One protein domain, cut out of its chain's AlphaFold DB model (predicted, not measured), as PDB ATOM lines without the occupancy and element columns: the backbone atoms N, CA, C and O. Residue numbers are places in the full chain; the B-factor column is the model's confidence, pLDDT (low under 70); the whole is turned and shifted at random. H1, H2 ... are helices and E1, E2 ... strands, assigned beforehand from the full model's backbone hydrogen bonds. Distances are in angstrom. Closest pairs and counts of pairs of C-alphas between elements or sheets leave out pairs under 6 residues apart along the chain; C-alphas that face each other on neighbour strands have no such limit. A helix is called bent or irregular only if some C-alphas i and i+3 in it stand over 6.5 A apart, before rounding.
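Overview. This is residues 27 to 104 and 154 to 273 of the 275 residues of an uncharacterized protein of Aspergillus coremiiformis (UniProt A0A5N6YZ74). A long helical body carries a small, loopy head at one end: H1, H5 and H7 form an up-and-down bundle of three helices, with H3 alongside H7 and H2 folding back on one end of H1. The head is a small three-stranded sheet, E2 E1 E3, with H4 between it and H3 and long loops around it; at the opposite end residues 232 to 237 of H6 stick out. The printed part has 198 residues, with named elements in the order H1 H2 H3 H4 E1 E2 H5 H6 H7 E3; the sheet is mixed and the class is mostly helix. It is only just loose, close to compact, with a radius of gyration of the C-alphas of 20.0 A, and only just elongated, spanning 66 by 33 by 29 A.

Arrangement. Start at H1, residues 27 to 43, which touches H5, residues 206 to 226, at a steep tilt of 43 degrees, opposite ways; their closest C-alphas are those of Thr 43 and Lys 208, 5.4 A apart. H5 touches H7, residues 244 to 259, at a shallow tilt of 30 degrees, opposite ways, closest at the C-alphas of Ser 212 and Ser 250, 5.1 A. H1, H5 and H7 are a bundle, up and down, each running against the one before it. Residues 37 to 41 of H1 touch H2, residues 52 to 64, and the two form a helical hairpin at a steep tilt of 42 degrees; the closest C-alphas are those of Ala 41 and Ile 59, 5.4 A. H3, residues 66 to 79, touches H7 at a shallow tilt of 22 degrees, the same way, closest at the C-alphas of Ile 77 and Gly 256, 4.8 A. H3 and H4, residues 87 to 94, are a helical hairpin that only just touches, with 3 pairs of C-alphas within 8 A, the closest those of Arg 79 and Arg 93, 5.9 A. H4 only grazes the sheet with its residues 88 to 94. In that sheet, look at E1, residues 97 to 102, the inner strand: it is antiparallel to E2, residues 178 to 182, where N 99 and O 181 are 2.8 A apart, and parallel to E3, residues 266 to 268, where N 98 and O 267 are 3.0 A apart. H5 and H6, residues 229 to 237, meet only through their link, and H6 is apart from H7. Every O i to N i+4 pair is within hydrogen-bond range in H2, H4, H5 and H7, against 10 of 13 in H1, 7 of 10 in H3 and 3 of 5 in H6.

Along the chain. Find C-alpha 27 at (220.098, 86.568, 111.634); from there H1 runs 22.2 A. H2 follows with 18.2 A and H3 with 22.0 A; H3 is only just irregular, its C-alphas 66 and 69 being 6.6 A apart. H4 is 10.2 A long, E1 16.8 A and E2 13.2 A. Find C-alpha 206 at (193.719, 81.645, 108.672), where H5 begins its 30.1 A. H6, 12.4 A, is irregular, with C-alphas 233 and 236 9.4 A apart. H7 runs 23.0 A, and E3, 6.8 A, ends at C-alpha 268, (176.805, 91.045, 91.210).

Size, cuts and confidence. The C-alphas of Asn 229 and Lys 273 are the two farthest apart, at 66.2 A. Residues 105 to 153 are not printed, and C-alphas 104 and 154 are 13.4 A apart across the cut. The link E2 to H5, 23 residues, is long. Mean pLDDT of the printed part is 82.4; it is under 70 at residue 104 and residues 154 to 157, 170 to 172, 187 to 204 and 268 to 273.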
ATOM      1  N   SER A  27     221.424  86.972 111.158       93.62
ATOM      2  CA  SER A  27     220.098  86.568 111.634       93.62
ATOM      3  C   SER A  27     219.258  87.748 112.116       93.62
ATOM      4  O   SER A  27     218.054  87.751 111.882       93.62
ATOM      5  N   ASP A  28     219.875  88.752 112.743       91.62
ATOM      6  CA  ASP A  28     219.156  89.904 113.293       91.62
ATOM      7  C   ASP A  28     218.494  90.707 112.171       91.62
ATOM      8  O   ASP A  28     217.317  91.052 112.263       91.62
ATOM      9  N   TYR A  29     219.214  90.917 111.064       93.31
ATOM     10  CA  TYR A  29     218.674  91.575 109.875       93.31
ATOM     11  C   TYR A  29     217.543  90.772 109.237       93.31
ATOM     12  O   TYR A  29     216.487  91.329 108.942       93.31
ATOM     13  N   ILE A  30     217.748  89.466 109.035       94.94
ATOM     14  CA  ILE A  30     216.748  88.592 108.405       94.94
ATOM     15  C   ILE A  30     215.459  88.607 109.222       94.94
ATOM     16  O   ILE A  30     214.383  88.850 108.679       94.94
ATOM     17  N   ILE A  31     215.566  88.394 110.534       92.38
ATOM     18  CA  ILE A  31     214.410  88.368 111.424       92.38
ATOM     19  C   ILE A  31     213.734  89.739 111.455       92.38
ATOM     20  O   ILE A  31     212.508  89.804 111.380       92.38
ATOM     21  N   PHE A  32     214.496  90.833 111.512       91.94
ATOM     22  CA  PHE A  32     213.940  92.183 111.507       91.94
ATOM     23  C   PHE A  32     213.138  92.472 110.232       91.94
ATOM     24  O   PHE A  32     211.966  92.840 110.323       91.94
ATOM     25  N   TYR A  33     213.716  92.266 109.047       93.38
ATOM     26  CA  TYR A  33     213.015  92.538 107.790       93.38
ATOM     27  C   TYR A  33     211.834  91.595 107.573       93.38
ATOM     28  O   TYR A  33     210.775  92.026 107.113       93.38
ATOM     29  N   PHE A  34     211.971  90.324 107.945       93.88
ATOM     30  CA  PHE A  34     210.892  89.360 107.788       93.88
ATOM     31  C   PHE A  34     209.710  89.667 108.719       93.88
ATOM     32  O   PHE A  34     208.568  89.746 108.270       93.88
ATOM     33  N   SER A  35     209.982  89.889 110.008       90.06
ATOM     34  CA  SER A  35     208.936  90.145 111.007       90.06
ATOM     35  C   SER A  35     208.271  91.511 110.855       90.06
ATOM     36  O   SER A  35     207.103  91.633 111.195       90.06
ATOM     37  N   ASN A  36     208.959  92.523 110.321       90.75
ATOM     38  CA  ASN A  36     208.377  93.860 110.182       90.75
ATOM     39  C   ASN A  36     207.849  94.131 108.773       90.75
ATOM     40  O   ASN A  36     206.719  94.573 108.631       90.75
ATOM     41  N   TYR A  37     208.616  93.846 107.720       92.00
ATOM     42  CA  TYR A  37     208.249  94.247 106.357       92.00
ATOM     43  C   TYR A  37     207.476  93.145 105.641       92.00
ATOM     44  O   TYR A  37     206.358  93.378 105.183       92.00
ATOM     45  N   PHE A  38     208.032  91.932 105.578       94.25
ATOM     46  CA  PHE A  38     207.376  90.828 104.874       94.25
ATOM     47  C   PHE A  38     206.042  90.459 105.529       94.25
ATOM     48  O   PHE A  38     205.017  90.395 104.852       94.25
ATOM     49  N   ALA A  39     206.038  90.274 106.852       93.00
ATOM     50  CA  ALA A  39     204.823  89.943 107.584       93.00
ATOM     51  C   ALA A  39     203.762  91.054 107.470       93.00
ATOM     52  O   ALA A  39     202.589  90.761 107.245       93.00
ATOM     53  N   HIS A  40     204.155  92.331 107.513       90.75
ATOM     54  CA  HIS A  40     203.219  93.438 107.319       90.75
ATOM     55  C   HIS A  40     202.618  93.454 105.909       90.75
ATOM     56  O   HIS A  40     201.400  93.528 105.781       90.75
ATOM     57  N   ALA A  41     203.437  93.300 104.862       93.69
ATOM     58  CA  ALA A  41     202.957  93.192 103.483       93.69
ATOM     59  C   ALA A  41     201.979  92.022 103.300       93.69
ATOM     60  O   ALA A  41     200.924  92.186 102.690       93.69
ATOM     61  N   ALA A  42     202.300  90.859 103.871       92.50
ATOM     62  CA  ALA A  42     201.456  89.669 103.806       92.50
ATOM     63  C   ALA A  42     200.134  89.821 104.578       92.50
ATOM     64  O   ALA A  42     199.169  89.104 104.304       92.50
ATOM     65  N   THR A  43     200.080  90.737 105.549       93.00
ATOM     66  CA  THR A  43     198.929  90.895 106.445       93.00
ATOM     67  C   THR A  43     198.037  92.085 106.144       93.00
ATOM     68  O   THR A  43     197.000  92.224 106.791       93.00
ATOM     69  N   VAL A  44     198.365  92.898 105.134       91.75
ATOM     70  CA  VAL A  44     197.501  93.997 104.684       91.75
ATOM     71  C   VAL A  44     196.082  93.478 104.426       91.75
ATOM     72  O   VAL A  44     195.863  92.496 103.708       91.75
ATOM     73  N   ILE A  45     195.094  94.127 105.045       90.31
ATOM     74  CA  ILE A  45     193.683  93.795 104.841       90.31
ATOM     75  C   ILE A  45     193.289  94.199 103.418       90.31
ATOM     76  O   ILE A  45     193.402  95.366 103.031       90.31
ATOM     77  N   ALA A  46     192.829  93.212 102.650       87.56
ATOM     78  CA  ALA A  46     192.326  93.416 101.303       87.56
ATOM     79  C   ALA A  46     190.842  93.787 101.362       87.56
ATOM     80  O   ALA A  46     190.104  93.324 102.235       87.56
ATOM     81  N   THR A  47     190.397  94.628 100.436       86.62
ATOM     82  CA  THR A  47     188.966  94.850 100.221       86.62
ATOM     83  C   THR A  47     188.395  93.734  99.341       86.62
ATOM     84  O   THR A  47     189.125  93.173  98.522       86.62
ATOM     85  N   PRO A  48     187.105  93.378  99.481       85.31
ATOM     86  CA  PRO A  48     186.491  92.390  98.597       85.31
ATOM     87  C   PRO A  48     186.682  92.759  97.122       85.31
ATOM     88  O   PRO A  48     186.497  93.917  96.755       85.31
ATOM     89  N   GLY A  49     187.080  91.788  96.294       80.75
ATOM     90  CA  GLY A  49     187.300  91.977  94.852       80.75
ATOM     91  C   GLY A  49     188.405  92.965  94.469       80.75
ATOM     92  O   GLY A  49     188.446  93.386  93.318       80.75
ATOM     93  N   GLN A  50     189.289  93.348  95.394       86.75
ATOM     94  CA  GLN A  50     190.366  94.302  95.125       86.75
ATOM     95  C   GLN A  50     191.221  93.878  93.921       86.75
ATOM     96  O   GLN A  50     191.694  92.742  93.847       86.75
ATOM     97  N   GLY A  51     191.456  94.808  92.992       85.88
ATOM     98  CA  GLY A  51     192.286  94.562  91.819       85.88
ATOM     99  C   GLY A  51     193.767  94.384  92.159       85.88
ATOM    100  O   GLY A  51     194.259  94.799  93.213       85.88
ATOM    101  N   ASN A  52     194.529  93.793  91.235       88.31
ATOM    102  CA  ASN A  52     195.968  93.566  91.425       88.31
ATOM    103  C   ASN A  52     196.758  94.877  91.549       88.31
ATOM    104  O   ASN A  52     197.726  94.944  92.309       88.31
ATOM    105  N   ARG A  53     196.358  95.924  90.813       89.88
ATOM    106  CA  ARG A  53     197.036  97.229  90.846       89.88
ATOM    107  C   ARG A  53     196.797  97.912  92.179       89.88
ATOM    108  O   ARG A  53     197.755  98.350  92.812       89.88
ATOM    109  N   GLU A  54     195.545  97.948  92.627       89.50
ATOM    110  CA  GLU A  54     195.216  98.483  93.942       89.50
ATOM    111  C   GLU A  54     195.889  97.678  95.063       89.50
ATOM    112  O   GLU A  54     196.407  98.262  96.009       89.50
ATOM    113  N   THR A  55     195.934  96.346  94.958       91.19
ATOM    114  CA  THR A  55     196.609  95.473  95.935       91.19
ATOM    115  C   THR A  55     198.099  95.785  96.023       91.19
ATOM    116  O   THR A  55     198.622  96.006  97.115       91.19
ATOM    117  N   PHE A  56     198.783  95.866  94.879       93.44
ATOM    118  CA  PHE A  56     200.199  96.215  94.834       93.44
ATOM    119  C   PHE A  56     200.464  97.597  95.443       93.44
ATOM    120  O   PHE A  56     201.357  97.740  96.276       93.44
ATOM    121  N   LEU A  57     199.662  98.603  95.078       93.12
ATOM    122  CA  LEU A  57     199.785  99.953  95.629       93.12
ATOM    123  C   LEU A  57     199.506  99.988  97.133       93.12
ATOM    124  O   LEU A  57     200.223 100.668  97.861       93.12
ATOM    125  N   ALA A  58     198.511  99.240  97.613       91.94
ATOM    126  CA  ALA A  58     198.202  99.138  99.034       91.94
ATOM    127  C   ALA A  58     199.363  98.516  99.820       91.94
ATOM    128  O   ALA A  58     199.734  99.043 100.864       91.94
ATOM    129  N   ILE A  59     199.972  97.443  99.305       93.88
ATOM    130  CA  ILE A  59     201.147  96.811  99.920       93.88
ATOM    131  C   ILE A  59     202.343  97.766  99.910       93.88
ATOM    132  O   ILE A  59     202.993  97.941 100.937       93.88
ATOM    133  N   LEU A  60     202.624  98.411  98.776       94.69
ATOM    134  CA  LEU A  60     203.723  99.369  98.664       94.69
ATOM    135  C   LEU A  60     203.545 100.531  99.652       94.69
ATOM    136  O   LEU A  60     204.479 100.885 100.369       94.69
ATOM    137  N   LEU A  61     202.337 101.091  99.727       92.94
ATOM    138  CA  LEU A  61     202.015 102.172 100.650       92.94
ATOM    139  C   LEU A  61     202.093 101.718 102.113       92.94
ATOM    140  O   LEU A  61     202.509 102.498 102.964       92.94
ATOM    141  N   ALA A  62     201.738 100.469 102.411       91.50
ATOM    142  CA  ALA A  62     201.872  99.886 103.742       91.50
ATOM    143  C   ALA A  62     203.349  99.730 104.136       91.50
ATOM    144  O   ALA A  62     203.750 100.111 105.232       91.50
ATOM    145  N   LEU A  63     204.202  99.286 103.211       91.31
ATOM    146  CA  LEU A  63     205.642  99.162 103.448       91.31
ATOM    147  C   LEU A  63     206.349 100.511 103.640       91.31
ATOM    148  O   LEU A  63     207.249 100.608 104.472       91.31
ATOM    149  N   LEU A  64     205.961 101.541 102.880       91.44
ATOM    150  CA  LEU A  64     206.555 102.881 102.972       91.44
ATOM    151  C   LEU A  64     206.002 103.688 104.151       91.44
ATOM    152  O   LEU A  64     206.713 104.490 104.751       91.44
ATOM    153  N   ILE A  65     204.724 103.488 104.467       90.56
ATOM    154  CA  ILE A  65     204.003 104.184 105.527       90.56
ATOM    155  C   ILE A  65     203.244 103.113 106.317       90.56
ATOM    156  O   ILE A  65     202.093 102.820 105.981       90.56
ATOM    157  N   PRO A  66     203.837 102.553 107.391       80.06
ATOM    158  CA  PRO A  66     203.227 101.465 108.165       80.06
ATOM    159  C   PRO A  66     201.794 101.771 108.626       80.06
ATOM    160  O   PRO A  66     200.944 100.888 108.692       80.06
ATOM    161  N   GLY A  67     201.495 103.049 108.888       84.00
ATOM    162  CA  GLY A  67     200.166 103.521 109.284       84.00
ATOM    163  C   GLY A  67     199.096 103.498 108.186       84.00
ATOM    164  O   GLY A  67     197.913 103.621 108.495       84.00
ATOM    165  N   SER A  68     199.454 103.338 106.912       88.25
ATOM    166  CA  SER A  68     198.487 103.428 105.810       88.25
ATOM    167  C   SER A  68     197.483 102.266 105.795       88.25
ATOM    168  O   SER A  68     196.346 102.439 105.360       88.25
ATOM    169  N   GLY A  69     197.855 101.109 106.356       85.94
ATOM    170  CA  GLY A  69     196.964  99.962 106.550       85.94
ATOM    171  C   GLY A  69     195.900 100.145 107.644       85.94
ATOM    172  O   GLY A  69     194.929  99.387 107.657       85.94
ATOM    173  N   VAL A  70     196.028 101.142 108.537       90.25
ATOM    174  CA  VAL A  70     195.076 101.352 109.651       90.25
ATOM    175  C   VAL A  70     193.669 101.604 109.135       90.25
ATOM    176  O   VAL A  70     192.725 101.033 109.665       90.25
ATOM    177  N   SER A  71     193.511 102.441 108.109       89.94
ATOM    178  CA  SER A  71     192.187 102.784 107.575       89.94
ATOM    179  C   SER A  71     191.444 101.542 107.086       89.94
ATOM    180  O   SER A  71     190.282 101.346 107.428       89.94
ATOM    181  N   ARG A  72     192.148 100.642 106.390       90.06
ATOM    182  CA  ARG A  72     191.614  99.359 105.914       90.06
ATOM    183  C   ARG A  72     191.209  98.450 107.075       90.06
ATOM    184  O   ARG A  72     190.139  97.844 107.035       90.06
ATOM    185  N   ALA A  73     192.026  98.390 108.127       91.19
ATOM    186  CA  ALA A  73     191.702  97.622 109.324       91.19
ATOM    187  C   ALA A  73     190.500  98.197 110.085       91.19
ATOM    188  O   ALA A  73     189.597  97.454 110.456       91.19
ATOM    189  N   VAL A  74     190.442  99.517 110.263       92.81
ATOM    190  CA  VAL A  74     189.315 100.212 110.900       92.81
ATOM    191  C   VAL A  74     188.031 100.015 110.100       92.81
ATOM    192  O   VAL A  74     186.995  99.730 110.696       92.81
ATOM    193  N   ASP A  75     188.082 100.113 108.773       89.06
ATOM    194  CA  ASP A  75     186.925  99.868 107.910       89.06
ATOM    195  C   ASP A  75     186.417  98.431 108.039       89.06
ATOM    196  O   ASP A  75     185.208  98.220 108.130       89.06
ATOM    197  N   ALA A  76     187.315  97.445 108.108       88.44
ATOM    198  CA  ALA A  76     186.935  96.069 108.400       88.44
ATOM    199  C   ALA A  76     186.271  95.973 109.787       88.44
ATOM    200  O   ALA A  76     185.144  95.497 109.907       88.44
ATOM    201  N   ILE A  77     186.897  96.497 110.843       91.81
ATOM    202  CA  ILE A  77     186.339  96.471 112.208       91.81
ATOM    203  C   ILE A  77     184.951  97.129 112.259       91.81
ATOM    204  O   ILE A  77     184.031  96.595 112.876       91.81
ATOM    205  N   ARG A  78     184.763  98.257 111.567       90.25
ATOM    206  CA  ARG A  78     183.472  98.954 111.472       90.25
ATOM    207  C   ARG A  78     182.411  98.144 110.744       90.25
ATOM    208  O   ARG A  78     181.245  98.278 111.098       90.25
ATOM    209  N   ARG A  79     182.778  97.306 109.772       86.50
ATOM    210  CA  ARG A  79     181.836  96.396 109.105       86.50
ATOM    211  C   ARG A  79     181.387  95.273 110.026       86.50
ATOM    212  O   ARG A  79     180.196  95.022 110.054       86.50
ATOM    213  N   HIS A  80     182.284  94.656 110.797       88.56
ATOM    214  CA  HIS A  80     181.976  93.578 111.756       88.56
ATOM    215  C   HIS A  80     180.965  92.538 111.240       88.56
ATOM    216  O   HIS A  80     180.011  92.164 111.928       88.56
ATOM    217  N   SER A  81     181.161  92.085 110.001       85.75
ATOM    218  CA  SER A  81     180.185  91.255 109.299       85.75
ATOM    219  C   SER A  81     179.997  89.865 109.914       85.75
ATOM    220  O   SER A  81     178.959  89.251 109.693       85.75
ATOM    221  N   ILE A  82     180.925  89.381 110.749       86.94
ATOM    222  CA  ILE A  82     180.799  88.080 111.427       86.94
ATOM    223  C   ILE A  82     179.552  87.958 112.318       86.94
ATOM    224  O   ILE A  82     179.059  86.852 112.521       86.94
ATOM    225  N   PHE A  83     179.031  89.073 112.843       86.88
ATOM    226  CA  PHE A  83     177.842  89.054 113.700       86.88
ATOM    227  C   PHE A  83     176.529  88.895 112.918       86.88
ATOM    228  O   PHE A  83     175.484  88.667 113.528       86.88
ATOM    229  N   GLU A  84     176.573  88.973 111.586       85.56
ATOM    230  CA  GLU A  84     175.422  88.673 110.739       85.56
ATOM    231  C   GLU A  84     175.202  87.162 110.641       85.56
ATOM    232  O   GLU A  84     176.103  86.396 110.288       85.56
ATOM    233  N   ARG A  85     173.974  86.734 110.958       79.69
ATOM    234  CA  ARG A  85     173.576  85.318 110.915       79.69
ATOM    235  C   ARG A  85     173.290  84.839 109.498       79.69
ATOM    236  O   ARG A  85     173.612  83.705 109.167       79.69
ATOM    237  N   ASP A  86     172.678  85.704 108.699       80.50
ATOM    238  CA  ASP A  86     172.352  85.436 107.304       80.50
ATOM    239  C   ASP A  86     173.588  85.671 106.423       80.50
ATOM    240  O   ASP A  86     174.260  86.703 106.541       80.50
ATOM    241  N   ALA A  87     173.911  84.712 105.554       80.12
ATOM    242  CA  ALA A  87     175.117  84.772 104.737       80.12
ATOM    243  C   ALA A  87     175.057  85.925 103.728       80.12
ATOM    244  O   ALA A  87     176.080  86.565 103.468       80.12
ATOM    245  N   VAL A  88     173.863  86.239 103.220       78.38
ATOM    246  CA  VAL A  88     173.641  87.348 102.288       78.38
ATOM    247  C   VAL A  88     173.891  88.682 102.983       78.38
ATOM    248  O   VAL A  88     174.726  89.466 102.526       78.38
ATOM    249  N   ARG A  89     173.255  88.921 104.137       81.00
ATOM    250  CA  ARG A  89     173.518  90.115 104.963       81.00
ATOM    251  C   ARG A  89     174.981  90.230 105.370       81.00
ATOM    252  O   ARG A  89     175.550  91.318 105.296       81.00
ATOM    253  N   ARG A  90     175.626  89.113 105.713       85.38
ATOM    254  CA  ARG A  90     177.064  89.074 105.997       85.38
ATOM    255  C   ARG A  90     177.900  89.531 104.802       85.38
ATOM    256  O   ARG A  90     178.807  90.340 104.984       85.38
ATOM    257  N   ALA A  91     177.589  89.072 103.591       82.81
ATOM    258  CA  ALA A  91     178.289  89.491 102.377       82.81
ATOM    259  C   ALA A  91     178.048  90.968 102.030       82.81
ATOM    260  O   ALA A  91     179.006  91.670 101.702       82.81
ATOM    261  N   ILE A  92     176.815  91.473 102.164       83.12
ATOM    262  CA  ILE A  92     176.505  92.905 101.987       83.12
ATOM    263  C   ILE A  92     177.348  93.732 102.951       83.12
ATOM    264  O   ILE A  92     178.071  94.641 102.547       83.12
ATOM    265  N   ARG A  93     177.309  93.369 104.234       86.06
ATOM    266  CA  ARG A  93     178.009  94.078 105.299       86.06
ATOM    267  C   ARG A  93     179.526  94.015 105.143       86.06
ATOM    268  O   ARG A  93     180.212  94.989 105.440       86.06
ATOM    269  N   ALA A  94     180.055  92.906 104.630       86.12
ATOM    270  CA  ALA A  94     181.466  92.779 104.273       86.12
ATOM    271  C   ALA A  94     181.864  93.661 103.073       86.12
ATOM    272  O   ALA A  94     183.048  93.969 102.917       86.12
ATOM    273  N   GLY A  95     180.898  94.114 102.264       86.62
ATOM    274  CA  GLY A  95     181.117  94.843 101.012       86.62
ATOM    275  C   GLY A  95     181.415  93.921  99.828       86.62
ATOM    276  O   GLY A  95     182.109  94.327  98.903       86.62
ATOM    277  N   ALA A  96     180.952  92.671  99.882       86.62
ATOM    278  CA  ALA A  96     181.200  91.646  98.871       86.62
ATOM    279  C   ALA A  96     180.111  91.570  97.785       86.62
ATOM    280  O   ALA A  96     180.196  90.718  96.900       86.62
ATOM    281  N   LEU A  97     179.102  92.450  97.833       83.38
ATOM    282  CA  LEU A  97     178.061  92.563  96.812       83.38
ATOM    283  C   LEU A  97     178.091  93.931  96.128       83.38
ATOM    284  O   LEU A  97     178.276  94.968  96.772       83.38
ATOM    285  N   CYS A  98     177.847  93.917  94.821       83.12
ATOM    286  CA  CYS A  98     177.627  95.115  94.020       83.12
ATOM    287  C   CYS A  98     176.300  95.048  93.263       83.12
ATOM    288  O   CYS A  98     175.761  93.971  93.009       83.12
ATOM    289  N   MET A  99     175.806  96.224  92.900       78.44
ATOM    290  CA  MET A  99     174.632  96.456  92.073       78.44
ATOM    291  C   MET A  99     174.995  97.334  90.878       78.44
ATOM    292  O   MET A  99     176.004  98.044  90.894       78.44
ATOM    293  N   ILE A 100     174.162  97.293  89.846       78.38
ATOM    294  CA  ILE A 100     174.305  98.125  88.654       78.38
ATOM    295  C   ILE A 100     173.469  99.391  88.852       78.38
ATOM    296  O   ILE A 100     172.271  99.313  89.104       78.38
ATOM    297  N   VAL A 101     174.102 100.559  88.736       77.19
ATOM    298  CA  VAL A 101     173.452 101.870  88.875       77.19
ATOM    299  C   VAL A 101     173.639 102.654  87.582       77.19
ATOM    300  O   VAL A 101     174.709 102.611  86.970       77.19
ATOM    301  N   ARG A 102     172.595 103.366  87.148       73.31
ATOM    302  CA  ARG A 102     172.659 104.237  85.968       73.31
ATOM    303  C   ARG A 102     173.628 105.390  86.225       73.31
ATOM    304  O   ARG A 102     173.612 106.011  87.284       73.31
ATOM    305  N   GLU A 103     174.477 105.682  85.252       72.62
ATOM    306  CA  GLU A 103     175.399 106.805  85.335       72.62
ATOM    307  C   GLU A 103     174.653 108.121  85.069       72.62
ATOM    308  O   GLU A 103     173.988 108.267  84.043       72.62
ATOM    309  N   ALA A 104     174.772 109.092  85.981       66.19
ATOM    310  CA  ALA A 104     174.080 110.380  85.869       66.19
ATOM    311  C   ALA A 104     174.448 111.151  84.583       66.19
ATOM    312  O   ALA A 104     173.615 111.858  84.027       66.19
ATOM    313  N   TRP A 154     167.563 101.614  95.191       65.12
ATOM    314  CA  TRP A 154     168.426 101.349  94.035       65.12
ATOM    315  C   TRP A 154     169.043 102.613  93.408       65.12
ATOM    316  O   TRP A 154     169.951 102.491  92.590       65.12
ATOM    317  N   ASP A 155     168.593 103.813  93.797       67.06
ATOM    318  CA  ASP A 155     169.177 105.105  93.406       67.06
ATOM    319  C   ASP A 155     169.653 105.873  94.655       67.06
ATOM    320  O   ASP A 155     169.016 106.836  95.103       67.06
ATOM    321  N   PRO A 156     170.747 105.420  95.298       66.19
ATOM    322  CA  PRO A 156     171.283 106.117  96.456       66.19
ATOM    323  C   PRO A 156     171.756 107.518  96.049       66.19
ATOM    324  O   PRO A 156     172.361 107.697  95.000       66.19
ATOM    325  N   LEU A 157     171.559 108.510  96.922       64.38
ATOM    326  CA  LEU A 157     171.982 109.896  96.665       64.38
ATOM    327  C   LEU A 157     173.505 110.019  96.436       64.38
ATOM    328  O   LEU A 157     173.946 110.917  95.732       64.38
ATOM    329  N   ASN A 158     174.291 109.105  97.022       73.50
ATOM    330  CA  ASN A 158     175.750 109.023  96.901       73.50
ATOM    331  C   ASN A 158     176.193 107.552  96.737       73.50
ATOM    332  O   ASN A 158     176.603 106.922  97.720       73.50
ATOM    333  N   PRO A 159     176.088 106.965  95.530       75.50
ATOM    334  CA  PRO A 159     176.545 105.601  95.283       75.50
ATOM    335  C   PRO A 159     178.061 105.506  95.470       75.50
ATOM    336  O   PRO A 159     178.833 106.275  94.896       75.50
ATOM    337  N   LYS A 160     178.512 104.513  96.242       84.56
ATOM    338  CA  LYS A 160     179.935 104.177  96.314       84.56
ATOM    339  C   LYS A 160     180.291 103.272  95.137       84.56
ATOM    340  O   LYS A 160     180.100 102.058  95.213       84.56
ATOM    341  N   TYR A 161     180.771 103.878  94.055       85.00
ATOM    342  CA  TYR A 161     181.196 103.158  92.856       85.00
ATOM    343  C   TYR A 161     182.401 102.248  93.123       85.00
ATOM    344  O   TYR A 161     183.258 102.556  93.958       85.00
ATOM    345  N   LEU A 162     182.451 101.124  92.412       84.19
ATOM    346  CA  LEU A 162     183.594 100.216  92.430       84.19
ATOM    347  C   LEU A 162     184.719 100.780  91.542       84.19
ATOM    348  O   LEU A 162     184.423 101.299  90.463       84.19
ATOM    349  N   PRO A 163     185.996 100.665  91.953       83.38
ATOM    350  CA  PRO A 163     187.134 100.903  91.067       83.38
ATOM    351  C   PRO A 163     187.072 100.051  89.791       83.38
ATOM    352  O   PRO A 163     186.637  98.900  89.839       83.38
ATOM    353  N   ASP A 164     187.572 100.577  88.671       81.50
ATOM    354  CA  ASP A 164     187.528  99.896  87.365       81.50
ATOM    355  C   ASP A 164     188.305  98.565  87.326       81.50
ATOM    356  O   ASP A 164     188.038  97.719  86.473       81.50
ATOM    357  N   ASP A 165     189.281  98.367  88.220       82.88
ATOM    358  CA  ASP A 165     190.074  97.138  88.328       82.88
ATOM    359  C   ASP A 165     189.498  96.116  89.323       82.88
ATOM    360  O   ASP A 165     190.129  95.089  89.583       82.88
ATOM    361  N   THR A 166     188.302  96.376  89.861       83.62
ATOM    362  CA  THR A 166     187.624  95.471  90.794       83.62
ATOM    363  C   THR A 166     187.197  94.188  90.090       83.62
ATOM    364  O   THR A 166     186.539  94.208  89.050       83.62
ATOM    365  N   VAL A 167     187.532  93.046  90.683       81.38
ATOM    366  CA  VAL A 167     187.141  91.730  90.182       81.38
ATOM    367  C   VAL A 167     185.699  91.448  90.591       81.38
ATOM    368  O   VAL A 167     185.411  91.121  91.749       81.38
ATOM    369  N   VAL A 168     184.796  91.557  89.616       81.25
ATOM    370  CA  VAL A 168     183.393  91.162  89.749       81.25
ATOM    371  C   VAL A 168     183.206  89.759  89.174       81.25
ATOM    372  O   VAL A 168     183.590  89.463  88.044       81.25
ATOM    373  N   TYR A 169     182.630  88.861  89.967       75.62
ATOM    374  CA  TYR A 169     182.311  87.512  89.527       75.62
ATOM    375  C   TYR A 169     181.081  87.525  88.612       75.62
ATOM    376  O   TYR A 169     180.032  88.035  88.996       75.62
ATOM    377  N   GLY A 170     181.192  86.902  87.436       64.81
ATOM    378  CA  GLY A 170     180.073  86.684  86.510       64.81
ATOM    379  C   GLY A 170     179.940  87.715  85.386       64.81
ATOM    380  O   GLY A 170     179.416  87.364  84.333       64.81
ATOM    381  N   GLN A 171     180.474  88.931  85.536       63.81
ATOM    382  CA  GLN A 171     180.524  89.940  84.469       63.81
ATOM    383  C   GLN A 171     181.794  90.787  84.561       63.81
ATOM    384  O   GLN A 171     182.219  91.162  85.648       63.81
ATOM    385  N   SER A 172     182.396  91.108  83.412       61.34
ATOM    386  CA  SER A 172     183.639  91.891  83.355       61.34
ATOM    387  C   SER A 172     183.412  93.400  83.268       61.34
ATOM    388  O   SER A 172     184.294  94.156  83.670       61.34
ATOM    389  N   LYS A 173     182.265  93.853  82.736       74.50
ATOM    390  CA  LYS A 173     181.915  95.272  82.576       74.50
ATOM    391  C   LYS A 173     180.395  95.468  82.595       74.50
ATOM    392  O   LYS A 173     179.697  94.638  82.013       74.50
ATOM    393  N   PRO A 174     179.890  96.556  83.199       75.56
ATOM    394  CA  PRO A 174     178.472  96.885  83.138       75.56
ATOM    395  C   PRO A 174     178.074  97.336  81.714       75.56
ATOM    396  O   PRO A 174     178.942  97.752  80.933       75.56
ATOM    397  N   PRO A 175     176.776  97.280  81.356       76.62
ATOM    398  CA  PRO A 175     176.262  97.839  80.106       76.62
ATOM    399  C   PRO A 175     176.584  99.332  79.944       76.62
ATOM    400  O   PRO A 175     176.840 100.044  80.918       76.62
ATOM    401  N   ARG A 176     176.545  99.836  78.702       75.62
ATOM    402  CA  ARG A 176     176.796 101.261  78.420       75.62
ATOM    403  C   ARG A 176     175.808 102.142  79.192       75.62
ATOM    404  O   ARG A 176     174.611 101.881  79.173       75.62
ATOM    405  N   GLY A 177     176.325 103.178  79.850       75.56
ATOM    406  CA  GLY A 177     175.523 104.092  80.669       75.56
ATOM    407  C   GLY A 177     175.260 103.616  82.097       75.56
ATOM    408  O   GLY A 177     174.480 104.249  82.808       75.56
ATOM    409  N   PHE A 178     175.901 102.528  82.533       77.81
ATOM    410  CA  PHE A 178     175.798 102.008  83.892       77.81
ATOM    411  C   PHE A 178     177.174 101.794  84.529       77.81
ATOM    412  O   PHE A 178     178.171 101.560  83.846       77.81
ATOM    413  N   LYS A 179     177.217 101.841  85.862       82.75
ATOM    414  CA  LYS A 179     178.405 101.588  86.687       82.75
ATOM    415  C   LYS A 179     178.077 100.639  87.831       82.75
ATOM    416  O   LYS A 179     176.954 100.622  88.333       82.75
ATOM    417  N   PHE A 180     179.072  99.875  88.273       84.12
ATOM    418  CA  PHE A 180     178.939  99.069  89.481       84.12
ATOM    419  C   PHE A 180     179.054  99.952  90.724       84.12
ATOM    420  O   PHE A 180     179.986 100.749  90.851       84.12
ATOM    421  N   ALA A 181     178.132  99.774  91.665       84.19
ATOM    422  CA  ALA A 181     178.159 100.397  92.980       84.19
ATOM    423  C   ALA A 181     178.010  99.340  94.078       84.19
ATOM    424  O   ALA A 181     177.384  98.303  93.877       84.19
ATOM    425  N   LEU A 182     178.594  99.589  95.249       83.88
ATOM    426  CA  LEU A 182     178.436  98.710  96.406       83.88
ATOM    427  C   LEU A 182     176.991  98.738  96.903       83.88
ATOM    428  O   LEU A 182     176.382  99.804  96.988       83.88
ATOM    429  N   VAL A 183     176.477  97.569  97.284       82.00
ATOM    430  CA  VAL A 183     175.151  97.445  97.895       82.00
ATOM    431  C   VAL A 183     175.180  98.067  99.304       82.00
ATOM    432  O   VAL A 183     176.016  97.660 100.117       82.00
ATOM    433  N   PRO A 184     174.307  99.044  99.626       79.25
ATOM    434  CA  PRO A 184     174.243  99.631 100.960       79.25
ATOM    435  C   PRO A 184     173.899  98.595 102.044       79.25
ATOM    436  O   PRO A 184     173.059  97.724 101.817       79.25
ATOM    437  N   PRO A 185     174.482  98.704 103.252       73.56
ATOM    438  CA  PRO A 185     174.214  97.773 104.350       73.56
ATOM    439  C   PRO A 185     172.798  97.891 104.936       73.56
ATOM    440  O   PRO A 185     172.335  96.957 105.583       73.56
ATOM    441  N   ASP A 186     172.098  99.005 104.703       71.56
ATOM    442  CA  ASP A 186     170.781  99.293 105.290       71.56
ATOM    443  C   ASP A 186     169.590  98.684 104.524       71.56
ATOM    444  O   ASP A 186     168.435  99.002 104.819       71.56
ATOM    445  N   ILE A 187     169.830  97.794 103.553       69.69
ATOM    446  CA  ILE A 187     168.755  97.097 102.830       69.69
ATOM    447  C   ILE A 187     168.172  96.007 103.734       69.69
ATOM    448  O   ILE A 187     168.694  94.897 103.819       69.69
ATOM    449  N   LYS A 188     167.092  96.339 104.445       57.09
ATOM    450  CA  LYS A 188     166.528  95.458 105.478       57.09
ATOM    451  C   LYS A 188     165.579  94.387 104.928       57.09
ATOM    452  O   LYS A 188     165.644  93.262 105.416       57.09
ATOM    453  N   ASP A 189     164.805  94.673 103.873       55.94
ATOM    454  CA  ASP A 189     163.583  93.881 103.618       55.94
ATOM    455  C   ASP A 189     163.269  93.523 102.144       55.94
ATOM    456  O   ASP A 189     162.208  92.970 101.885       55.94
ATOM    457  N   LYS A 190     164.141  93.810 101.160       56.69
ATOM    458  CA  LYS A 190     163.828  93.597  99.717       56.69
ATOM    459  C   LYS A 190     164.762  92.650  98.952       56.69
ATOM    460  O   LYS A 190     164.642  92.522  97.738       56.69
ATOM    461  N   ILE A 191     165.678  91.967  99.634       59.28
ATOM    462  CA  ILE A 191     166.539  90.960  98.997       59.28
ATOM    463  C   ILE A 191     165.839  89.605  99.101       59.28
ATOM    464  O   ILE A 191     166.192  88.757  99.916       59.28
ATOM    465  N   GLU A 192     164.787  89.423  98.304       50.84
ATOM    466  CA  GLU A 192     164.181  88.107  98.127       50.84
ATOM    467  C   GLU A 192     165.104  87.246  97.252       50.84
ATOM    468  O   GLU A 192     165.356  87.539  96.085       50.84
ATOM    469  N   SER A 193     165.576  86.136  97.824       51.44
ATOM    470  CA  SER A 193     166.061  84.947  97.110       51.44
ATOM    471  C   SER A 193     167.432  84.986  96.419       51.44
ATOM    472  O   SER A 193     167.619  84.352  95.382       51.44
ATOM    473  N   ILE A 194     168.467  85.561  97.044       55.16
ATOM    474  CA  ILE A 194     169.808  85.005  96.780       55.16
ATOM    475  C   ILE A 194     169.814  83.608  97.408       55.16
ATOM    476  O   ILE A 194     169.793  83.479  98.629       55.16
ATOM    477  N   HIS A 195     169.764  82.560  96.581       52.97
ATOM    478  CA  HIS A 195     169.903  81.192  97.067       52.97
ATOM    479  C   HIS A 195     171.243  81.069  97.796       52.97
ATOM    480  O   HIS A 195     172.299  81.339  97.228       52.97
ATOM    481  N   ASP A 196     171.190  80.660  99.063       52.31
ATOM    482  CA  ASP A 196     172.346  80.577  99.967       52.31
ATOM    483  C   ASP A 196     173.472  79.691  99.390       52.31
ATOM    484  O   ASP A 196     174.653  79.911  99.642       52.31
ATOM    485  N   GLY A 197     173.106  78.726  98.533       51.75
ATOM    486  CA  GLY A 197     174.032  77.846  97.812       51.75
ATOM    487  C   GLY A 197     174.830  78.509  96.683       51.75
ATOM    488  O   GLY A 197     175.848  77.958  96.272       51.75
ATOM    489  N   ASP A 198     174.415  79.687  96.209       54.12
ATOM    490  CA  ASP A 198     175.121  80.431  95.164       54.12
ATOM    491  C   ASP A 198     176.126  81.437  95.731       54.12
ATOM    492  O   ASP A 198     177.036  81.853  95.017       54.12
ATOM    493  N   LEU A 199     176.028  81.846  96.998       60.19
ATOM    494  CA  LEU A 199     176.992  82.771  97.587       60.19
ATOM    495  C   LEU A 199     178.332  82.041  97.794       60.19
ATOM    496  O   LEU A 199     178.415  81.085  98.561       60.19
ATOM    497  N   PHE A 200     179.395  82.466  97.098       59.12
ATOM    498  CA  PHE A 200     180.704  81.816  97.226       59.12
ATOM    499  C   PHE A 200     181.153  81.716  98.682       59.12
ATOM    500  O   PHE A 200     181.006  82.662  99.459       59.12
ATOM    501  N   MET A 201     181.759  80.567  98.995       57.72
ATOM    502  CA  MET A 201     182.388  80.251 100.271       57.72
ATOM    503  C   MET A 201     183.266  81.420 100.726       57.72
ATOM    504  O   MET A 201     184.337  81.661 100.172       57.72
ATOM    505  N   SER A 202     182.818  82.138 101.754       67.62
ATOM    506  CA  SER A 202     183.693  83.014 102.524       67.62
ATOM    507  C   SER A 202     184.875  82.185 103.016       67.62
ATOM    508  O   SER A 202     184.665  81.175 103.698       67.62
ATOM    509  N   SER A 203     186.101  82.583 102.693       67.38
ATOM    510  CA  SER A 203     187.280  81.926 103.244       67.38
ATOM    511  C   SER A 203     187.683  82.625 104.532       67.38
ATOM    512  O   SER A 203     187.841  83.847 104.578       67.38
ATOM    513  N   TYR A 204     187.889  81.846 105.591       66.25
ATOM    514  CA  TYR A 204     188.595  82.359 106.755       66.25
ATOM    515  C   TYR A 204     190.073  82.464 106.405       66.25
ATOM    516  O   TYR A 204     190.722  81.470 106.078       66.25
ATOM    517  N   ASN A 205     190.610  83.675 106.495       74.69
ATOM    518  CA  ASN A 205     191.994  83.980 106.166       74.69
ATOM    519  C   ASN A 205     192.972  83.542 107.267       74.69
ATOM    520  O   ASN A 205     193.771  84.322 107.786       74.69
ATOM    521  N   ALA A 206     192.917  82.256 107.621       82.25
ATOM    522  CA  ALA A 206     193.719  81.645 108.672       82.25
ATOM    523  C   ALA A 206     195.232  81.903 108.517       82.25
ATOM    524  O   ALA A 206     195.855  82.243 109.524       82.25
ATOM    525  N   PRO A 207     195.837  81.856 107.306       85.75
ATOM    526  CA  PRO A 207     197.250  82.196 107.143       85.75
ATOM    527  C   PRO A 207     197.556  83.651 107.518       85.75
ATOM    528  O   PRO A 207     198.517  83.908 108.239       85.75
ATOM    529  N   LYS A 208     196.716  84.604 107.095       88.06
ATOM    530  CA  LYS A 208     196.881  86.030 107.416       88.06
ATOM    531  C   LYS A 208     196.770  86.279 108.918       88.06
ATOM    532  O   LYS A 208     197.595  86.992 109.491       88.06
ATOM    533  N   ILE A 209     195.774  85.667 109.557       90.19
ATOM    534  CA  ILE A 209     195.560  85.760 111.003       90.19
ATOM    535  C   ILE A 209     196.776  85.193 111.746       90.19
ATOM    536  O   ILE A 209     197.328  85.869 112.612       90.19
ATOM    537  N   LEU A 210     197.248  84.003 111.363       93.25
ATOM    538  CA  LEU A 210     198.417  83.362 111.968       93.25
ATOM    539  C   LEU A 210     199.679  84.223 111.837       93.25
ATOM    540  O   LEU A 210     200.364  84.454 112.834       93.25
ATOM    541  N   ILE A 211     199.967  84.731 110.636       93.00
ATOM    542  CA  ILE A 211     201.124  85.609 110.400       93.00
ATOM    543  C   ILE A 211     201.003  86.876 111.252       93.00
ATOM    544  O   ILE A 211     201.976  87.265 111.894       93.00
ATOM    545  N   SER A 212     199.810  87.475 111.330       92.00
ATOM    546  CA  SER A 212     199.574  88.674 112.145       92.00
ATOM    547  C   SER A 212     199.802  88.407 113.636       92.00
ATOM    548  O   SER A 212     200.381  89.246 114.320       92.00
ATOM    549  N   PHE A 213     199.408  87.234 114.146       94.12
ATOM    550  CA  PHE A 213     199.679  86.829 115.529       94.12
ATOM    551  C   PHE A 213     201.170  86.653 115.799       94.12
ATOM    552  O   PHE A 213     201.683  87.210 116.770       94.12
ATOM    553  N   VAL A 214     201.876  85.912 114.943       93.94
ATOM    554  CA  VAL A 214     203.328  85.717 115.078       93.94
ATOM    555  C   VAL A 214     204.049  87.065 115.045       93.94
ATOM    556  O   VAL A 214     204.900  87.326 115.896       93.94
ATOM    557  N   GLN A 215     203.660  87.949 114.122       94.12
ATOM    558  CA  GLN A 215     204.193  89.303 114.015       94.12
ATOM    559  C   GLN A 215     203.926  90.127 115.280       94.12
ATOM    560  O   GLN A 215     204.855  90.734 115.812       94.12
ATOM    561  N   ALA A 216     202.695  90.115 115.799       94.69
ATOM    562  CA  ALA A 216     202.338  90.841 117.014       94.69
ATOM    563  C   ALA A 216     203.157  90.361 118.221       94.69
ATOM    564  O   ALA A 216     203.738  91.183 118.926       94.69
ATOM    565  N   ILE A 217     203.267  89.046 118.439       94.56
ATOM    566  CA  ILE A 217     204.060  88.481 119.543       94.56
ATOM    567  C   ILE A 217     205.527  88.897 119.392       94.56
ATOM    568  O   ILE A 217     206.130  89.380 120.352       94.56
ATOM    569  N   TRP A 218     206.105  88.758 118.197       94.44
ATOM    570  CA  TRP A 218     207.505  89.108 117.959       94.44
ATOM    571  C   TRP A 218     207.796  90.595 118.192       94.44
ATOM    572  O   TRP A 218     208.765  90.953 118.872       94.44
ATOM    573  N   ALA A 219     206.939  91.468 117.669       92.94
ATOM    574  CA  ALA A 219     207.093  92.906 117.806       92.94
ATOM    575  C   ALA A 219     206.884  93.357 119.266       92.94
ATOM    576  O   ALA A 219     207.688  94.131 119.787       92.94
ATOM    577  N   ILE A 220     205.911  92.783 119.986       94.56
ATOM    578  CA  ILE A 220     205.720  93.017 121.430       94.56
ATOM    579  C   ILE A 220     206.946  92.568 122.229       94.56
ATOM    580  O   ILE A 220     207.428  93.319 123.075       94.56
ATOM    581  N   MET A 221     207.490  91.375 121.960       93.50
ATOM    582  CA  MET A 221     208.708  90.897 122.627       93.50
ATOM    583  C   MET A 221     209.896  91.832 122.382       93.50
ATOM    584  O   MET A 221     210.693  92.062 123.288       93.50
ATOM    585  N   THR A 222     210.015  92.381 121.174       92.31
ATOM    586  CA  THR A 222     211.077  93.329 120.816       92.31
ATOM    587  C   THR A 222     210.933  94.644 121.586       92.31
ATOM    588  O   THR A 222     211.908  95.101 122.178       92.31
ATOM    589  N   ILE A 223     209.718  95.198 121.678       93.31
ATOM    590  CA  ILE A 223     209.431  96.390 122.498       93.31
ATOM    591  C   ILE A 223     209.720  96.112 123.973       93.31
ATOM    592  O   ILE A 223     210.341  96.925 124.653       93.31
ATOM    593  N   TYR A 224     209.307  94.949 124.477       92.69
ATOM    594  CA  TYR A 224     209.548  94.568 125.865       92.69
ATOM    595  C   TYR A 224     211.047  94.480 126.177       92.69
ATOM    596  O   TYR A 224     211.496  94.994 127.199       92.69
ATOM    597  N   LYS A 225     211.838  93.891 125.271       90.06
ATOM    598  CA  LYS A 225     213.304  93.825 125.382       90.06
ATOM    599  C   LYS A 225     213.987  95.189 125.247       90.06
ATOM    600  O   LYS A 225     215.096  95.341 125.742       90.06
ATOM    601  N   ALA A 226     213.345  96.166 124.606       88.56
ATOM    602  CA  ALA A 226     213.853  97.534 124.507       88.56
ATOM    603  C   ALA A 226     213.821  98.283 125.852       88.56
ATOM    604  O   ALA A 226     214.485  99.307 126.007       88.56
ATOM    605  N   ARG A 227     213.043  97.801 126.831       88.12
ATOM    606  CA  ARG A 227     212.874  98.454 128.135       88.12
ATOM    607  C   ARG A 227     214.200  98.583 128.898       88.12
ATOM    608  O   ARG A 227     215.001  97.654 128.936       88.12
ATOM    609  N   GLY A 228     214.371  99.712 129.588       85.62
ATOM    610  CA  GLY A 228     215.552 100.024 130.397       85.62
ATOM    611  C   GLY A 228     216.580 100.793 129.578       85.62
ATOM    612  O   GLY A 228     216.209 101.703 128.841       85.62
ATOM    613  N   ASN A 229     217.847 100.376 129.647       81.25
ATOM    614  CA  ASN A 229     218.994 101.117 129.113       81.25
ATOM    615  C   ASN A 229     218.822 101.627 127.673       81.25
ATOM    616  O   ASN A 229     219.308 102.707 127.358       81.25
ATOM    617  N   GLN A 230     218.148 100.885 126.785       84.62
ATOM    618  CA  GLN A 230     217.965 101.335 125.404       84.62
ATOM    619  C   GLN A 230     217.013 102.540 125.310       84.62
ATOM    620  O   GLN A 230     217.332 103.504 124.619       84.62
ATOM    621  N   ILE A 231     215.877 102.518 126.013       90.19
ATOM    622  CA  ILE A 231     214.942 103.654 126.059       90.19
ATOM    623  C   ILE A 231     215.506 104.785 126.924       90.19
ATOM    624  O   ILE A 231     215.393 105.942 126.539       90.19
ATOM    625  N   ASP A 232     216.161 104.480 128.043       88.75
ATOM    626  CA  ASP A 232     216.726 105.508 128.926       88.75
ATOM    627  C   ASP A 232     217.841 106.304 128.230       88.75
ATOM    628  O   ASP A 232     217.973 107.509 128.436       88.75
ATOM    629  N   GLN A 233     218.625 105.645 127.369       86.81
ATOM    630  CA  GLN A 233     219.742 106.277 126.672       86.81
ATOM    631  C   GLN A 233     219.361 106.896 125.324       86.81
ATOM    632  O   GLN A 233     219.857 107.971 124.991       86.81
ATOM    633  N   TYR A 234     218.512 106.233 124.533       88.69
ATOM    634  CA  TYR A 234     218.163 106.681 123.176       88.69
ATOM    635  C   TYR A 234     216.753 107.279 123.070       88.69
ATOM    636  O   TYR A 234     216.376 107.788 122.013       88.69
ATOM    637  N   GLY A 235     215.963 107.245 124.144       90.88
ATOM    638  CA  GLY A 235     214.613 107.799 124.182       90.88
ATOM    639  C   GLY A 235     213.718 107.222 123.087       90.88
ATOM    640  O   GLY A 235     213.695 106.017 122.837       90.88
ATOM    641  N   TYR A 236     213.009 108.110 122.388       89.75
ATOM    642  CA  TYR A 236     212.141 107.751 121.263       89.75
ATOM    643  C   TYR A 236     212.905 107.195 120.047       89.75
ATOM    644  O   TYR A 236     212.293 106.573 119.184       89.75
ATOM    645  N   ALA A 237     214.224 107.405 119.970       90.81
ATOM    646  CA  ALA A 237     215.077 106.895 118.899       90.81
ATOM    647  C   ALA A 237     215.632 105.487 119.191       90.81
ATOM    648  O   ALA A 237     216.424 104.959 118.409       90.81
ATOM    649  N   ALA A 238     215.233 104.861 120.304       91.88
ATOM    650  CA  ALA A 238     215.605 103.490 120.628       91.88
ATOM    651  C   ALA A 238     215.204 102.519 119.504       91.88
ATOM    652  O   ALA A 238     214.045 102.462 119.094       91.88
ATOM    653  N   PHE A 239     216.156 101.696 119.046       89.25
ATOM    654  CA  PHE A 239     215.928 100.737 117.960       89.25
ATOM    655  C   PHE A 239     214.710  99.835 118.210       89.25
ATOM    656  O   PHE A 239     213.900  99.634 117.310       89.25
ATOM    657  N   GLY A 240     214.521  99.336 119.433       89.88
ATOM    658  CA  GLY A 240     213.385  98.476 119.756       89.88
ATOM    659  C   GLY A 240     212.018  99.172 119.727       89.88
ATOM    660  O   GLY A 240     211.003  98.486 119.717       89.88
ATOM    661  N   LEU A 241     211.957 100.509 119.655       92.62
ATOM    662  CA  LEU A 241     210.708 101.247 119.433       92.62
ATOM    663  C   LEU A 241     210.342 101.364 117.948       92.62
ATOM    664  O   LEU A 241     209.182 101.622 117.629       92.62
ATOM    665  N   THR A 242     211.280 101.109 117.030       92.38
ATOM    666  CA  THR A 242     211.011 101.158 115.579       92.38
ATOM    667  C   THR A 242     209.967 100.133 115.136       92.38
ATOM    668  O   THR A 242     209.290 100.342 114.132       92.38
ATOM    669  N   VAL A 243     209.776  99.057 115.909       92.75
ATOM    670  CA  VAL A 243     208.769  98.029 115.618       92.75
ATOM    671  C   VAL A 243     207.355  98.408 116.089       92.75
ATOM    672  O   VAL A 243     206.389  97.728 115.750       92.75
ATOM    673  N   ALA A 244     207.194  99.491 116.860       93.06
ATOM    674  CA  ALA A 244     205.912  99.871 117.462       93.06
ATOM    675  C   ALA A 244     204.766 100.093 116.454       93.06
ATOM    676  O   ALA A 244     203.664  99.596 116.716       93.06
ATOM    677  N   PRO A 245     204.980 100.744 115.289       91.19
ATOM    678  CA  PRO A 245     203.942 100.850 114.267       91.19
ATOM    679  C   PRO A 245     203.474  99.475 113.779       91.19
ATOM    680  O   PRO A 245     202.277  99.246 113.634       91.19
ATOM    681  N   TYR A 246     204.402  98.533 113.598       90.31
ATOM    682  CA  TYR A 246     204.087  97.177 113.154       90.31
ATOM    683  C   TYR A 246     203.290  96.413 114.210       90.31
ATOM    684  O   TYR A 246     202.304  95.774 113.860       90.31
ATOM    685  N   THR A 247     203.637  96.548 115.495       93.38
ATOM    686  CA  THR A 247     202.835  95.994 116.599       93.38
ATOM    687  C   THR A 247     201.391  96.478 116.536       93.38
ATOM    688  O   THR A 247     200.465  95.670 116.573       93.38
ATOM    689  N   PHE A 248     201.189  97.795 116.422       93.44
ATOM    690  CA  PHE A 248     199.850  98.379 116.380       93.44
ATOM    691  C   PHE A 248     199.048  97.866 115.179       93.44
ATOM    692  O   PHE A 248     197.910  97.424 115.340       93.44
ATOM    693  N   ILE A 249     199.655  97.854 113.988       91.94
ATOM    694  CA  ILE A 249     198.988  97.355 112.783       91.94
ATOM    695  C   ILE A 249     198.641  95.877 112.900       91.94
ATOM    696  O   ILE A 249     197.526  95.502 112.560       91.94
ATOM    697  N   SER A 250     199.549  95.029 113.382       92.69
ATOM    698  CA  SER A 250     199.268  93.598 113.509       92.69
ATOM    699  C   SER A 250     198.079  93.333 114.424       92.69
ATOM    700  O   SER A 250     197.235  92.508 114.087       92.69
ATOM    701  N   LEU A 251     197.953  94.074 115.529       94.19
ATOM    702  CA  LEU A 251     196.780  93.987 116.400       94.19
ATOM    703  C   LEU A 251     195.498  94.403 115.667       94.19
ATOM    704  O   LEU A 251     194.499  93.689 115.732       94.19
ATOM    705  N   MET A 252     195.528  95.508 114.921       93.81
ATOM    706  CA  MET A 252     194.387  95.945 114.108       93.81
ATOM    707  C   MET A 252     194.026  94.923 113.021       93.81
ATOM    708  O   MET A 252     192.846  94.631 112.830       93.81
ATOM    709  N   ASN A 253     195.017  94.324 112.359       92.38
ATOM    710  CA  ASN A 253     194.815  93.308 111.330       92.38
ATOM    711  C   ASN A 253     194.212  92.021 111.905       92.38
ATOM    712  O   ASN A 253     193.324  91.445 111.277       92.38
ATOM    713  N   ILE A 254     194.636  91.597 113.104       92.94
ATOM    714  CA  ILE A 254     194.029  90.468 113.828       92.94
ATOM    715  C   ILE A 254     192.552  90.755 114.084       92.94
ATOM    716  O   ILE A 254     191.701  89.965 113.687       92.94
ATOM    717  N   VAL A 255     192.234  91.894 114.708       93.31
ATOM    718  CA  VAL A 255     190.847  92.234 115.053       93.31
ATOM    719  C   VAL A 255     189.994  92.372 113.789       93.31
ATOM    720  O   VAL A 255     188.924  91.777 113.707       93.31
ATOM    721  N   GLY A 256     190.478  93.083 112.769       90.75
ATOM    722  CA  GLY A 256     189.770  93.253 111.501       90.75
ATOM    723  C   GLY A 256     189.488  91.929 110.787       90.75
ATOM    724  O   GLY A 256     188.364  91.722 110.327       90.75
ATOM    725  N   SER A 257     190.467  91.018 110.758       90.12
ATOM    726  CA  SER A 257     190.339  89.700 110.115       90.12
ATOM    727  C   SER A 257     189.488  88.712 110.922       90.12
ATOM    728  O   SER A 257     188.868  87.828 110.345       90.12
ATOM    729  N   LEU A 258     189.439  88.841 112.253       90.62
ATOM    730  CA  LEU A 258     188.548  88.036 113.098       90.62
ATOM    731  C   LEU A 258     187.092  88.502 113.010       90.62
ATOM    732  O   LEU A 258     186.180  87.688 113.119       90.62
ATOM    733  N   LEU A 259     186.867  89.803 112.816       90.12
ATOM    734  CA  LEU A 259     185.526  90.382 112.755       90.12
ATOM    735  C   LEU A 259     184.865  90.282 111.373       90.12
ATOM    736  O   LEU A 259     183.673  90.578 111.258       90.12
ATOM    737  N   ASN A 260     185.603  89.890 110.328       86.75
ATOM    738  CA  ASN A 260     185.078  89.835 108.965       86.75
ATOM    739  C   ASN A 260     185.618  88.623 108.193       86.75
ATOM    740  O   ASN A 260     186.835  88.475 108.092       86.75
ATOM    741  N   PRO A 261     184.754  87.799 107.575       83.06
ATOM    742  CA  PRO A 261     185.173  86.909 106.495       83.06
ATOM    743  C   PRO A 261     185.800  87.666 105.315       83.06
ATOM    744  O   PRO A 261     185.384  88.781 104.991       83.06
ATOM    745  N   GLU A 262     186.745  87.021 104.626       80.88
ATOM    746  CA  GLU A 262     187.277  87.522 103.358       80.88
ATOM    747  C   GLU A 262     186.531  86.924 102.158       80.88
ATOM    748  O   GLU A 262     186.111  85.762 102.160       80.88
ATOM    749  N   TYR A 263     186.379  87.754 101.124       80.19
ATOM    750  CA  TYR A 263     185.717  87.412  99.872       80.19
ATOM    751  C   TYR A 263     186.665  87.723  98.705       80.19
ATOM    752  O   TYR A 263     187.011  88.891  98.508       80.19
ATOM    753  N   PRO A 264     187.095  86.713  97.925       73.00
ATOM    754  CA  PRO A 264     188.100  86.896  96.874       73.00
ATOM    755  C   PRO A 264     187.589  87.704  95.674       73.00
ATOM    756  O   PRO A 264     188.380  88.294  94.947       73.00
ATOM    757  N   ALA A 265     186.273  87.751  95.469       72.12
ATOM    758  CA  ALA A 265     185.630  88.527  94.418       72.12
ATOM    759  C   ALA A 265     184.368  89.195  94.966       72.12
ATOM    760  O   ALA A 265     183.731  88.665  95.881       72.12
ATOM    761  N   ILE A 266     183.997  90.334  94.382       78.62
ATOM    762  CA  ILE A 266     182.663  90.900  94.579       78.62
ATOM    763  C   ILE A 266     181.711  90.176  93.634       78.62
ATOM    764  O   ILE A 266     182.053  89.925  92.481       78.62
ATOM    765  N   ARG A 267     180.512  89.831  94.094       74.50
ATOM    766  CA  ARG A 267     179.480  89.260  93.225       74.50
ATOM    767  C   ARG A 267     178.447  90.324  92.869       74.50
ATOM    768  O   ARG A 267     178.053  91.128  93.714       74.50
ATOM    769  N   GLU A 268     178.007  90.320  91.616       67.00
ATOM    770  CA  GLU A 268     176.805  91.045  91.210       67.00
ATOM    771  C   GLU A 268     175.607  90.436  91.950       67.00
ATOM    772  O   GLU A 268     175.317  89.244  91.812       67.00
ATOM    773  N   SER A 269     174.925  91.213  92.791       59.44
ATOM    774  CA  SER A 269     173.692  90.729  93.399       59.44
ATOM    775  C   SER A 269     172.643  90.593  92.294       59.44
ATOM    776  O   SER A 269     172.170  91.603  91.775       59.44
ATOM    777  N   LEU A 270     172.259  89.351  91.967       48.12
ATOM    778  CA  LEU A 270     171.209  89.016  90.986       48.12
ATOM    779  C   LEU A 270     169.876  89.748  91.236       48.12
ATOM    780  O   LEU A 270     169.079  89.903  90.319       48.12
ATOM    781  N   VAL A 271     169.678  90.241  92.459       44.47
ATOM    782  CA  VAL A 271     168.566  91.101  92.895       44.47
ATOM    783  C   VAL A 271     168.433  92.371  92.040       44.47
ATOM    784  O   VAL A 271     167.373  92.984  92.021       44.47
ATOM    785  N   VAL A 272     169.483  92.775  91.316       46.41
ATOM    786  CA  VAL A 272     169.500  94.004  90.507       46.41
ATOM    787  C   VAL A 272     169.703  93.694  89.019       46.41
ATOM    788  O   VAL A 272     170.367  94.430  88.299       46.41
ATOM    789  N   LYS A 273     169.070  92.630  88.511       35.66
ATOM    790  CA  LYS A 273     168.444  92.749  87.188       35.66
ATOM    791  C   LYS A 273     167.117  93.455  87.408       35.66
ATOM    792  O   LYS A 273     166.099  92.816  87.640       35.66
TER     793      LYS A 273